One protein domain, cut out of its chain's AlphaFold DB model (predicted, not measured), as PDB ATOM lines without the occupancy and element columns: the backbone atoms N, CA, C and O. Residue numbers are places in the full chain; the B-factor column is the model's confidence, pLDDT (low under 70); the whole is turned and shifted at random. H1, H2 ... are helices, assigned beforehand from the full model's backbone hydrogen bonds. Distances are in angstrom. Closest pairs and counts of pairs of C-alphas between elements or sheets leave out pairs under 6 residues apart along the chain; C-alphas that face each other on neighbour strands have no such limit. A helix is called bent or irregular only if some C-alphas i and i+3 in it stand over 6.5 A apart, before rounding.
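This is residues 20 to 117 of the 391 residues of the protein "Linear amide C-N hydrolase" of Candidatus Helarchaeota archaeon (UniProt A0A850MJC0). You see a ring of helices: bent H1 and kinked H2 form its two long sides, meeting near a tight turn, and H3 closes the ring between H2 and arm H1a. H4 lies nearest the middle and crosses H2; residues 112 to 117 stick out. The printed part has 98 residues with four named helices, H1 H2 H3 H4 in order, and no named strand; its class is all helix, with mostly crossed packing. It is compact, with a radius of gyration of the C-alphas of 13.7 A and spans of 39 by 29 by 21 A.

Start at H1, residues 20 to 49, assigned as one helix by its hydrogen bonds but bent: C-alphas 29 and 32 are 8.2 A apart, and arms H1a, 20 to 29, and H1b, 32 to 49, stand about perpendicular at 78 degrees. Residues 42 to 46 of H1b touch H2, residues 53 to 78, closest at the C-alphas of Lys 46 and Glu 53, 6.4 A. H2 has a kink of 27 degrees near residue 68 and forms a hairpin with H3, residues 80 to 89, at 34.7 degrees, only just shallow; C-alphas 75 and 83 come closest, 5.7 A. H3 touches H1a at C-alphas 23 and 88, 4.0 A, the closest pair. H4, residues 102 to 115, touches H2 about perpendicular at 88 degrees; C-alphas 64 and 107 are closest, 4.8 A. H1a and H4 are apart. Every O i to N i+4 pair is within hydrogen-bond range in H1a, H1b, H3 and H4, and 20 of 22 in H2.

Find C-alpha 20 at (156.533, 146.926, 133.819), where H1a begins; H1b measures 25.8 A, H2 35.8 A and H4 20.4 A, ending at C-alpha 115, (144.911, 143.984, 108.874).

C-alphas 21 and 50 are farthest apart, 40.1 A. The printed part has no cut. The link from H3 to H4 is long; pLDDT is under 70 at residues 92 to 100 and 102.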
ATOM      1  N   LEU A  20     156.954 148.181 133.200       95.81
ATOM      2  CA  LEU A  20     156.533 146.926 133.819       95.81
ATOM      3  C   LEU A  20     155.440 147.147 134.881       95.81
ATOM      4  O   LEU A  20     154.408 146.482 134.848       95.81
ATOM      5  N   GLU A  21     155.628 148.096 135.804       97.12
ATOM      6  CA  GLU A  21     154.635 148.427 136.840       97.12
ATOM      7  C   GLU A  21     153.335 148.972 136.243       97.12
ATOM      8  O   GLU A  21     152.248 148.556 136.650       97.12
ATOM      9  N   MET A  22     153.438 149.856 135.246       96.88
ATOM     10  CA  MET A  22     152.280 150.357 134.511       96.88
ATOM     11  C   MET A  22     151.515 149.212 133.845       96.88
ATOM     12  O   MET A  22     150.289 149.190 133.910       96.88
ATOM     13  N   GLY A  23     152.210 148.226 133.273       95.12
ATOM     14  CA  GLY A  23     151.587 147.060 132.647       95.12
ATOM     15  C   GLY A  23     150.764 146.237 133.640       95.12
ATOM     16  O   GLY A  23     149.620 145.877 133.354       95.12
ATOM     17  N   LYS A  24     151.299 146.020 134.848       93.88
ATOM     18  CA  LYS A  24     150.590 145.330 135.942       93.88
ATOM     19  C   LYS A  24     149.340 146.096 136.375       93.88
ATOM     20  O   LYS A  24     148.276 145.506 136.560       93.88
ATOM     21  N   GLN A  25     149.458 147.419 136.506       95.62
ATOM     22  CA  GLN A  25     148.343 148.294 136.872       95.62
ATOM     23  C   GLN A  25     147.268 148.351 135.779       95.62
ATOM     24  O   GLN A  25     146.083 148.359 136.115       95.62
ATOM     25  N   LEU A  26     147.661 148.368 134.497       93.94
ATOM     26  CA  LEU A  26     146.741 148.285 133.359       93.94
ATOM     27  C   LEU A  26     145.938 146.989 133.445       93.94
ATOM     28  O   LEU A  26     144.711 147.041 133.493       93.94
ATOM     29  N   ARG A  27     146.622 145.842 133.561       91.69
ATOM     30  CA  ARG A  27     145.971 144.532 133.698       91.69
ATOM     31  C   ARG A  27     144.972 144.518 134.848       91.69
ATOM     32  O   ARG A  27     143.826 144.135 134.646       91.69
ATOM     33  N   ALA A  28     145.389 144.944 136.038       92.19
ATOM     34  CA  ALA A  28     144.531 144.927 137.220       92.19
ATOM     35  C   ALA A  28     143.237 145.743 137.033       92.19
ATOM     36  O   ALA A  28     142.209 145.401 137.609       92.19
ATOM     37  N   GLN A  29     143.277 146.803 136.221       93.69
ATOM     38  CA  GLN A  29     142.141 147.699 135.998       93.69
ATOM     39  C   GLN A  29     141.265 147.324 134.794       93.69
ATOM     40  O   GLN A  29     140.136 147.818 134.711       93.69
ATOM     41  N   THR A  30     141.761 146.503 133.860       91.81
ATOM     42  CA  THR A  30     141.060 146.189 132.601       91.81
ATOM     43  C   THR A  30     140.950 144.698 132.281       91.81
ATOM     44  O   THR A  30     140.463 144.369 131.203       91.81
ATOM     45  N   LEU A  31     141.330 143.793 133.192       88.88
ATOM     46  CA  LEU A  31     141.312 142.341 132.956       88.88
ATOM     47  C   LEU A  31     139.974 141.831 132.399       88.88
ATOM     48  O   LEU A  31     139.969 141.105 131.410       88.88
ATOM     49  N   GLU A  32     138.849 142.252 132.980       87.81
ATOM     50  CA  GLU A  32     137.509 141.855 132.517       87.81
ATOM     51  C   GLU A  32     137.217 142.343 131.088       87.81
ATOM     52  O   GLU A  32     136.662 141.610 130.269       87.81
ATOM     53  N   LEU A  33     137.636 143.572 130.754       89.81
ATOM     54  CA  LEU A  33     137.498 144.119 129.400       89.81
ATOM     55  C   LEU A  33     138.372 143.351 128.412       89.81
ATOM     56  O   LEU A  33     137.911 143.019 127.324       89.81
ATOM     57  N   MET A  34     139.607 143.025 128.805       87.88
ATOM     58  CA  MET A  34     140.504 142.216 127.989       87.88
ATOM     59  C   MET A  34     139.899 140.824 127.725       87.88
ATOM     60  O   MET A  34     139.939 140.350 126.591       87.88
ATOM     61  N   GLN A  35     139.302 140.176 128.736       85.69
ATOM     62  CA  GLN A  35     138.665 138.854 128.592       85.69
ATOM     63  C   GLN A  35     137.490 138.915 127.621       85.69
ATOM     64  O   GLN A  35     137.401 138.101 126.702       85.69
ATOM     65  N   LYS A  36     136.640 139.936 127.765       86.50
ATOM     66  CA  LYS A  36     135.519 140.189 126.858       86.50
ATOM     67  C   LYS A  36     135.978 140.414 125.416       86.50
ATOM     68  O   LYS A  36     135.357 139.881 124.499       86.50
ATOM     69  N   GLU A  37     137.061 141.165 125.217       85.25
ATOM     70  CA  GLU A  37     137.639 141.425 123.894       85.25
ATOM     71  C   GLU A  37     138.094 140.120 123.217       85.25
ATOM     72  O   GLU A  37     137.689 139.836 122.087       85.25
ATOM     73  N   PHE A  38     138.861 139.278 123.922       81.31
ATOM     74  CA  PHE A  38     139.339 137.999 123.378       81.31
ATOM     75  C   PHE A  38     138.215 136.999 123.108       81.31
ATOM     76  O   PHE A  38     138.241 136.324 122.075       81.31
ATOM     77  N   MET A  39     137.221 136.911 123.996       80.81
ATOM     78  CA  MET A  39     136.050 136.056 123.779       80.81
ATOM     79  C   MET A  39     135.274 136.507 122.542       80.81
ATOM     80  O   MET A  39     135.027 135.704 121.645       80.81
ATOM     81  N   SER A  40     134.982 137.807 122.435       81.44
ATOM     82  CA  SER A  40     134.255 138.354 121.288       81.44
ATOM     83  C   SER A  40     135.002 138.139 119.970       81.44
ATOM     84  O   SER A  40     134.386 137.802 118.955       81.44
ATOM     85  N   PHE A  41     136.328 138.283 119.979       80.12
ATOM     86  CA  PHE A  41     137.160 137.986 118.818       80.12
ATOM     87  C   PHE A  41     137.105 136.499 118.428       80.12
ATOM     88  O   PHE A  41     136.893 136.178 117.258       80.12
ATOM     89  N   THR A  42     137.234 135.596 119.402       78.88
ATOM     90  CA  THR A  42     137.173 134.140 119.180       78.88
ATOM     91  C   THR A  42     135.815 133.718 118.613       78.88
ATOM     92  O   THR A  42     135.762 132.982 117.627       78.88
ATOM     93  N   ASP A  43     134.719 134.239 119.165       81.44
ATOM     94  CA  ASP A  43     133.364 133.968 118.677       81.44
ATOM     95  C   ASP A  43     133.149 134.494 117.255       81.44
ATOM     96  O   ASP A  43     132.585 133.796 116.410       81.44
ATOM     97  N   THR A  44     133.666 135.690 116.955       78.50
ATOM     98  CA  THR A  44     133.617 136.255 115.600       78.50
ATOM     99  C   THR A  44     134.351 135.352 114.607       78.50
ATOM    100  O   THR A  44     133.815 135.046 113.544       78.50
ATOM    101  N   MET A  45     135.548 134.865 114.955       76.44
ATOM    102  CA  MET A  45     136.310 133.944 114.103       76.44
ATOM    103  C   MET A  45     135.572 132.622 113.860       76.44
ATOM    104  O   MET A  45     135.549 132.148 112.723       76.44
ATOM    105  N   LYS A  46     134.944 132.046 114.895       80.31
ATOM    106  CA  LYS A  46     134.137 130.816 114.781       80.31
ATOM    107  C   LYS A  46     132.995 130.988 113.782       80.31
ATOM    108  O   LYS A  46     132.819 130.146 112.904       80.31
ATOM    109  N   ILE A  47     132.252 132.090 113.900       79.06
ATOM    110  CA  ILE A  47     131.093 132.386 113.049       79.06
ATOM    111  C   ILE A  47     131.530 132.670 111.607       79.06
ATOM    112  O   ILE A  47     130.995 132.074 110.676       79.06
ATOM    113  N   GLU A  48     132.507 133.557 111.411       71.94
ATOM    114  CA  GLU A  48     132.898 134.033 110.078       71.94
ATOM    115  C   GLU A  48     133.658 132.984 109.261       71.94
ATOM    116  O   GLU A  48     133.501 132.917 108.042       71.94
ATOM    117  N   LEU A  49     134.474 132.150 109.914       72.94
ATOM    118  CA  LEU A  49     135.202 131.078 109.234       72.94
ATOM    119  C   LEU A  49     134.440 129.750 109.206       72.94
ATOM    120  O   LEU A  49     134.892 128.820 108.541       72.94
ATOM    121  N   ASN A  50     133.298 129.659 109.898       79.94
ATOM    122  CA  ASN A  50     132.533 128.423 110.068       79.94
ATOM    123  C   ASN A  50     133.415 127.266 110.584       79.94
ATOM    124  O   ASN A  50     133.414 126.161 110.035       79.94
ATOM    125  N   LEU A  51     134.220 127.555 111.611       80.62
ATOM    126  CA  LEU A  51     135.171 126.622 112.219       80.62
ATOM    127  C   LEU A  51     134.714 126.239 113.624       80.62
ATOM    128  O   LEU A  51     134.118 127.045 114.344       80.62
ATOM    129  N   ASP A  52     135.028 125.011 114.030       85.62
ATOM    130  CA  ASP A  52     134.794 124.582 115.403       85.62
ATOM    131  C   ASP A  52     135.715 125.324 116.391       85.62
ATOM    132  O   ASP A  52     136.779 125.844 116.046       85.62
ATOM    133  N   GLU A  53     135.288 125.382 117.650       81.44
ATOM    134  CA  GLU A  53     135.999 126.114 118.700       81.44
ATOM    135  C   GLU A  53     137.406 125.577 118.965       81.44
ATOM    136  O   GLU A  53     138.329 126.355 119.215       81.44
ATOM    137  N   SER A  54     137.591 124.258 118.878       82.50
ATOM    138  CA  SER A  54     138.886 123.627 119.129       82.50
ATOM    139  C   SER A  54     139.905 124.005 118.053       82.50
ATOM    140  O   SER A  54     141.062 124.306 118.361       82.50
ATOM    141  N   PHE A  55     139.455 124.095 116.802       83.69
ATOM    142  CA  PHE A  55     140.261 124.494 115.665       83.69
ATOM    143  C   PHE A  55     140.594 125.984 115.714       83.69
ATOM    144  O   PHE A  55     141.755 126.342 115.525       83.69
ATOM    145  N   VAL A  56     139.620 126.854 116.020       80.50
ATOM    146  CA  VAL A  56     139.881 128.296 116.190       80.50
ATOM    147  C   VAL A  56     140.875 128.526 117.321       80.50
ATOM    148  O   VAL A  56     141.852 129.242 117.131       80.50
ATOM    149  N   THR A  57     140.692 127.865 118.462       79.88
ATOM    150  CA  THR A  57     141.612 127.987 119.601       79.88
ATOM    151  C   THR A  57     143.024 127.537 119.222       79.88
ATOM    152  O   THR A  57     143.986 128.267 119.453       79.88
ATOM    153  N   SER A  58     143.157 126.386 118.553       82.81
ATOM    154  CA  SER A  58     144.452 125.889 118.073       82.81
ATOM    155  C   SER A  58     145.100 126.834 117.051       82.81
ATOM    156  O   SER A  58     146.305 127.092 117.108       82.81
ATOM    157  N   LEU A  59     144.311 127.394 116.132       83.31
ATOM    158  CA  LEU A  59     144.774 128.376 115.156       83.31
ATOM    159  C   LEU A  59     145.285 129.646 115.846       83.31
ATOM    160  O   LEU A  59     146.394 130.096 115.548       83.31
ATOM    161  N   LEU A  60     144.512 130.202 116.782       82.50
ATOM    162  CA  LEU A  60     144.893 131.393 117.537       82.50
ATOM    163  C   LEU A  60     146.137 131.150 118.384       82.50
ATOM    164  O   LEU A  60     147.007 132.017 118.422       82.50
ATOM    165  N   ASP A  61     146.284 129.976 118.990       82.06
ATOM    166  CA  ASP A  61     147.487 129.609 119.738       82.06
ATOM    167  C   ASP A  61     148.732 129.568 118.847       82.06
ATOM    168  O   ASP A  61     149.766 130.148 119.200       82.06
ATOM    169  N   ASN A  62     148.625 128.965 117.661       84.81
ATOM    170  CA  ASN A  62     149.718 128.916 116.691       84.81
ATOM    171  C   ASN A  62     150.106 130.317 116.192       84.81
ATOM    172  O   ASN A  62     151.291 130.658 116.148       84.81
ATOM    173  N   ILE A  63     149.117 131.155 115.858       84.38
ATOM    174  CA  ILE A  63     149.356 132.544 115.442       84.38
ATOM    175  C   ILE A  63     149.987 133.336 116.589       84.38
ATOM    176  O   ILE A  63     150.956 134.058 116.368       84.38
ATOM    177  N   SER A  64     149.490 133.171 117.815       84.38
ATOM    178  CA  SER A  64     149.998 133.869 119.000       84.38
ATOM    179  C   SER A  64     151.450 133.499 119.307       84.38
ATOM    180  O   SER A  64     152.239 134.363 119.697       84.38
ATOM    181  N   ALA A  65     151.838 132.234 119.114       83.75
ATOM    182  CA  ALA A  65     153.218 131.787 119.283       83.75
ATOM    183  C   ALA A  65     154.159 132.446 118.258       83.75
ATOM    184  O   ALA A  65     155.216 132.972 118.625       83.75
ATOM    185  N   GLU A  66     153.757 132.487 116.985       84.88
ATOM    186  CA  GLU A  66     154.544 133.140 115.935       84.88
ATOM    187  C   GLU A  66     154.604 134.665 116.133       84.88
ATOM    188  O   GLU A  66     155.678 135.266 116.020       84.88
ATOM    189  N   ALA A  67     153.480 135.282 116.502       85.81
ATOM    190  CA  ALA A  67     153.386 136.693 116.864       85.81
ATOM    191  C   ALA A  67     154.347 137.034 118.005       85.81
ATOM    192  O   ALA A  67     155.157 137.954 117.880       85.81
ATOM    193  N   THR A  68     154.324 136.241 119.081       86.44
ATOM    194  CA  THR A  68     155.222 136.400 120.231       86.44
ATOM    195  C   THR A  68     156.673 136.371 119.779       86.44
ATOM    196  O   THR A  68     157.427 137.292 120.081       86.44
ATOM    197  N   LYS A  69     157.073 135.368 118.990       85.44
ATOM    198  CA  LYS A  69     158.453 135.223 118.506       85.44
ATOM    199  C   LYS A  69     158.916 136.411 117.653       85.44
ATOM    200  O   LYS A  69     160.050 136.868 117.805       85.44
ATOM    201  N   LYS A  70     158.075 136.900 116.737       85.75
ATOM    202  CA  LYS A  70     158.437 137.995 115.820       85.75
ATOM    203  C   LYS A  70     158.406 139.366 116.492       85.75
ATOM    204  O   LYS A  70     159.349 140.149 116.330       85.75
ATOM    205  N   ILE A  71     157.331 139.658 117.220       87.94
ATOM    206  CA  ILE A  71     157.082 140.987 117.780       87.94
ATOM    207  C   ILE A  71     157.966 141.218 119.000       87.94
ATOM    208  O   ILE A  71     158.625 142.251 119.039       87.94
ATOM    209  N   SER A  72     158.084 140.265 119.935       89.00
ATOM    210  CA  SER A  72     158.928 140.452 121.132       89.00
ATOM    211  C   SER A  72     160.373 140.796 120.765       89.00
ATOM    212  O   SER A  72     160.920 141.770 121.271       89.00
ATOM    213  N   LYS A  73     160.962 140.084 119.794       89.50
ATOM    214  CA  LYS A  73     162.307 140.381 119.286       89.50
ATOM    215  C   LYS A  73     162.391 141.772 118.657       89.50
ATOM    216  O   LYS A  73     163.411 142.442 118.783       89.50
ATOM    217  N   THR A  74     161.359 142.194 117.937       90.94
ATOM    218  CA  THR A  74     161.343 143.517 117.301       90.94
ATOM    219  C   THR A  74     161.237 144.619 118.354       90.94
ATOM    220  O   THR A  74     162.031 145.557 118.321       90.94
ATOM    221  N   LEU A  75     160.336 144.473 119.327       92.75
ATOM    222  CA  LEU A  75     160.168 145.427 120.423       92.75
ATOM    223  C   LEU A  75     161.403 145.480 121.325       92.75
ATOM    224  O   LEU A  75     161.859 146.569 121.633       92.75
ATOM    225  N   ALA A  76     162.028 144.347 121.652       92.81
ATOM    226  CA  ALA A  76     163.254 144.326 122.455       92.81
ATOM    227  C   ALA A  76     164.372 145.207 121.868       92.81
ATOM    228  O   ALA A  76     165.137 145.809 122.614       92.81
ATOM    229  N   ASN A  77     164.458 145.294 120.536       91.12
ATOM    230  CA  ASN A  77     165.498 146.066 119.855       91.12
ATOM    231  C   ASN A  77     165.121 147.531 119.600       91.12
ATOM    232  O   ASN A  77     166.013 148.353 119.420       91.12
ATOM    233  N   HIS A  78     163.827 147.847 119.501       91.12
ATOM    234  CA  HIS A  78     163.381 149.143 118.980       91.12
ATOM    235  C   HIS A  78     162.377 149.893 119.865       91.12
ATOM    236  O   HIS A  78     162.224 151.092 119.684       91.12
ATOM    237  N   ALA A  79     161.699 149.208 120.783       94.00
ATOM    238  CA  ALA A  79     160.736 149.772 121.733       94.00
ATOM    239  C   ALA A  79     160.717 148.926 123.033       94.00
ATOM    240  O   ALA A  79     159.698 148.307 123.366       94.00
ATOM    241  N   PRO A  80     161.856 148.817 123.753       94.88
ATOM    242  CA  PRO A  80     161.994 147.914 124.901       94.88
ATOM    243  C   PRO A  80     161.062 148.280 126.061       94.88
ATOM    244  O   PRO A  80     160.588 147.399 126.774       94.88
ATOM    245  N   ASN A  81     160.734 149.562 126.212       95.06
ATOM    246  CA  ASN A  81     159.769 150.040 127.195       95.06
ATOM    247  C   ASN A  81     158.370 149.452 126.949       95.06
ATOM    248  O   ASN A  81     157.721 148.954 127.866       95.06
ATOM    249  N   GLN A  82     157.931 149.403 125.691       95.06
ATOM    250  CA  GLN A  82     156.633 148.825 125.329       95.06
ATOM    251  C   GLN A  82     156.628 147.300 125.465       95.06
ATOM    252  O   GLN A  82     155.593 146.714 125.776       95.06
ATOM    253  N   LEU A  83     157.784 146.644 125.305       94.62
ATOM    254  CA  LEU A  83     157.920 145.229 125.647       94.62
ATOM    255  C   LEU A  83     157.701 144.995 127.149       94.62
ATOM    256  O   LEU A  83     156.906 144.130 127.507       94.62
ATOM    257  N   GLN A  84     158.327 145.797 128.016       94.62
ATOM    258  CA  GLN A  84     158.122 145.705 129.468       94.62
ATOM    259  C   GLN A  84     156.663 145.968 129.867       94.62
ATOM    260  O   GLN A  84     156.133 145.294 130.750       94.62
ATOM    261  N   LEU A  85     155.988 146.905 129.192       94.50
ATOM    262  CA  LEU A  85     154.556 147.149 129.388       94.50
ATOM    263  C   LEU A  85     153.735 145.882 129.108       94.50
ATOM    264  O   LEU A  85     152.914 145.485 129.935       94.50
ATOM    265  N   ILE A  86     153.998 145.209 127.983       92.81
ATOM    266  CA  ILE A  86     153.332 143.950 127.610       92.81
ATOM    267  C   ILE A  86     153.633 142.841 128.624       92.81
ATOM    268  O   ILE A  86     152.731 142.093 129.001       92.81
ATOM    269  N   GLU A  87     154.878 142.732 129.089       91.38
ATOM    270  CA  GLU A  87     155.272 141.761 130.117       91.38
ATOM    271  C   GLU A  87     154.511 141.987 131.428       91.38
ATOM    272  O   GLU A  87     154.015 141.030 132.024       91.38
ATOM    273  N   GLY A  88     154.329 143.246 131.835       91.94
ATOM    274  CA  GLY A  88     153.521 143.604 132.998       91.94
ATOM    275  C   GLY A  88     152.040 143.284 132.795       91.94
ATOM    276  O   GLY A  88     151.402 142.712 133.678       91.94
ATOM    277  N   MET A  89     151.496 143.581 131.608       89.81
ATOM    278  CA  MET A  89     150.110 143.245 131.249       89.81
ATOM    279  C   MET A  89     149.856 141.731 131.247       89.81
ATOM    280  O   MET A  89     148.728 141.280 131.467       89.81
ATOM    281  N   ALA A  90     150.901 140.941 131.008       84.75
ATOM    282  CA  ALA A  90     150.874 139.487 130.964       84.75
ATOM    283  C   ALA A  90     151.051 138.795 132.324       84.75
ATOM    284  O   ALA A  90     150.919 137.570 132.387       84.75
ATOM    285  N   GLU A  91     151.354 139.528 133.397       73.88
ATOM    286  CA  GLU A  91     151.652 138.926 134.698       73.88
ATOM    287  C   GLU A  91     150.391 138.297 135.338       73.88
ATOM    288  O   GLU A  91     149.397 138.971 135.609       73.88
ATOM    289  N   GLY A  92     150.407 136.976 135.562       60.34
ATOM    290  CA  GLY A  92     149.290 136.200 136.125       60.34
ATOM    291  C   GLY A  92     149.490 134.679 136.003       60.34
ATOM    292  O   GLY A  92     150.303 134.219 135.200       60.34
ATOM    293  N   LYS A  93     148.775 133.866 136.803       46.09
ATOM    294  CA  LYS A  93     148.903 132.389 136.788       46.09
ATOM    295  C   LYS A  93     148.459 131.812 135.436       46.09
ATOM    296  O   LYS A  93     147.270 131.766 135.157       46.09
ATOM    297  N   GLN A  94     149.414 131.314 134.643       49.22
ATOM    298  CA  GLN A  94     149.270 130.827 133.254       49.22
ATOM    299  C   GLN A  94     148.254 129.692 133.007       49.22
ATOM    300  O   GLN A  94     148.021 129.344 131.855       49.22
ATOM    301  N   SER A  95     147.648 129.109 134.041       39.75
ATOM    302  CA  SER A  95     147.038 127.776 133.979       39.75
ATOM    303  C   SER A  95     145.503 127.725 134.059       39.75
ATOM    304  O   SER A  95     144.979 126.672 134.415       39.75
ATOM    305  N   SER A  96     144.764 128.799 133.751       45.38
ATOM    306  CA  SER A  96     143.304 128.714 133.544       45.38
ATOM    307  C   SER A  96     142.901 129.144 132.122       45.38
ATOM    308  O   SER A  96     143.554 130.018 131.552       45.38
ATOM    309  N   PRO A  97     141.826 128.572 131.542       42.34
ATOM    310  CA  PRO A  97     141.249 129.012 130.261       42.34
ATOM    311  C   PRO A  97     140.828 130.492 130.247       42.34
ATOM    312  O   PRO A  97     140.735 131.107 129.194       42.34
ATOM    313  N   GLU A  98     140.626 131.076 131.429       50.19
ATOM    314  CA  GLU A  98     140.291 132.487 131.648       50.19
ATOM    315  C   GLU A  98     141.531 133.405 131.688       50.19
ATOM    316  O   GLU A  98     141.410 134.620 131.876       50.19
ATOM    317  N   ASN A  99     142.744 132.852 131.551       63.19
ATOM    318  CA  ASN A  99     143.973 133.596 131.785       63.19
ATOM    319  C   ASN A  99     144.607 134.158 130.503       63.19
ATOM    320  O   ASN A  99     145.230 133.463 129.697       63.19
ATOM    321  N   ILE A 100     144.551 135.483 130.388       66.69
ATOM    322  CA  ILE A 100     145.214 136.245 129.330       66.69
ATOM    323  C   ILE A 100     146.710 136.331 129.631       66.69
ATOM    324  O   ILE A 100     147.138 137.151 130.443       66.69
ATOM    325  N   GLY A 101     147.503 135.468 128.996       71.88
ATOM    326  CA  GLY A 101     148.971 135.542 128.999       71.88
ATOM    327  C   GLY A 101     149.555 136.426 127.887       71.88
ATOM    328  O   GLY A 101     148.832 136.882 127.001       71.88
ATOM    329  N   SER A 102     150.883 136.594 127.891       69.75
ATOM    330  CA  SER A 102     151.649 137.443 126.952       69.75
ATOM    331  C   SER A 102     151.322 137.202 125.479       69.75
ATOM    332  O   SER A 102     151.201 138.151 124.706       69.75
ATOM    333  N   LYS A 103     151.102 135.937 125.104       76.88
ATOM    334  CA  LYS A 103     150.770 135.519 123.736       76.88
ATOM    335  C   LYS A 103     149.560 136.260 123.147       76.88
ATOM    336  O   LYS A 103     149.566 136.574 121.963       76.88
ATOM    337  N   HIS A 104     148.572 136.604 123.974       80.75
ATOM    338  CA  HIS A 104     147.345 137.268 123.534       80.75
ATOM    339  C   HIS A 104     147.565 138.755 123.216       80.75
ATOM    340  O   HIS A 104     147.005 139.279 122.256       80.75
ATOM    341  N   PHE A 105     148.436 139.430 123.968       84.75
ATOM    342  CA  PHE A 105     148.811 140.819 123.686       84.75
ATOM    343  C   PHE A 105     149.635 140.916 122.397       84.75
ATOM    344  O   PHE A 105     149.413 141.803 121.573       84.75
ATOM    345  N   PHE A 106     150.541 139.959 122.172       84.06
ATOM    346  CA  PHE A 106     151.254 139.867 120.900       84.06
ATOM    347  C   PHE A 106     150.327 139.500 119.741       84.06
ATOM    348  O   PHE A 106     150.503 140.046 118.658       84.06
ATOM    349  N   LEU A 107     149.325 138.640 119.959       83.50
ATOM    350  CA  LEU A 107     148.293 138.352 118.964       83.50
ATOM    351  C   LEU A 107     147.552 139.626 118.549       83.50
ATOM    352  O   LEU A 107     147.453 139.882 117.356       83.50
ATOM    353  N   ALA A 108     147.094 140.449 119.498       85.44
ATOM    354  CA  ALA A 108     146.385 141.694 119.192       85.44
ATOM    355  C   ALA A 108     147.229 142.648 118.322       85.44
ATOM    356  O   ALA A 108     146.760 143.137 117.295       85.44
ATOM    357  N   LEU A 109     148.508 142.839 118.673       86.38
ATOM    358  CA  LEU A 109     149.444 143.644 117.874       86.38
ATOM    359  C   LEU A 109     149.706 143.040 116.490       86.38
ATOM    360  O   LEU A 109     149.814 143.758 115.499       86.38
ATOM    361  N   TYR A 110     149.816 141.716 116.417       85.31
ATOM    362  CA  TYR A 110     150.019 141.014 115.158       85.31
ATOM    363  C   TYR A 110     148.796 141.139 114.259       85.31
ATOM    364  O   TYR A 110     148.954 141.363 113.068       85.31
ATOM    365  N   LEU A 111     147.584 141.074 114.811       81.56
ATOM    366  CA  LEU A 111     146.354 141.266 114.054       81.56
ATOM    367  C   LEU A 111     146.264 142.684 113.476       81.56
ATOM    368  O   LEU A 111     146.000 142.796 112.286       81.56
ATOM    369  N   ASP A 112     146.588 143.741 114.231       81.19
ATOM    370  CA  ASP A 112     146.688 145.115 113.684       81.19
ATOM    371  C   ASP A 112     147.662 145.178 112.489       81.19
ATOM    372  O   ASP A 112     147.347 145.722 111.430       81.19
ATOM    373  N   MET A 113     148.819 144.515 112.598       82.56
ATOM    374  CA  MET A 113     149.769 144.410 111.486       82.56
ATOM    375  C   MET A 113     149.219 143.601 110.303       82.56
ATOM    376  O   MET A 113     149.482 143.947 109.153       82.56
ATOM    377  N   PHE A 114     148.482 142.521 110.560       80.56
ATOM    378  CA  PHE A 114     147.881 141.665 109.531       80.56
ATOM    379  C   PHE A 114     146.766 142.375 108.779       80.56
ATOM    380  O   PHE A 114     146.676 142.233 107.563       80.56
ATOM    381  N   LEU A 115     145.961 143.172 109.477       77.94
ATOM    382  CA  LEU A 115     144.911 143.984 108.874       77.94
ATOM    383  C   LEU A 115     145.479 145.083 107.966       77.94
ATOM    384  O   LEU A 115     144.786 145.558 107.077       77.94
ATOM    385  N   SER A 116     146.760 145.445 108.086       77.94
ATOM    386  CA  SER A 116     147.402 146.313 107.088       77.94
ATOM    387  C   SER A 116     147.630 145.637 105.727       77.94
ATOM    388  O   SER A 116     147.787 146.334 104.723       77.94
ATOM    389  N   ASP A 117     147.616 144.298 105.657       80.88
ATOM    390  CA  ASP A 117     147.634 143.578 104.383       80.88
ATOM    391  C   ASP A 117     146.259 143.680 103.729       80.88
ATOM    392  O   ASP A 117     145.270 143.099 104.186       80.88
TER     393      ASP A 117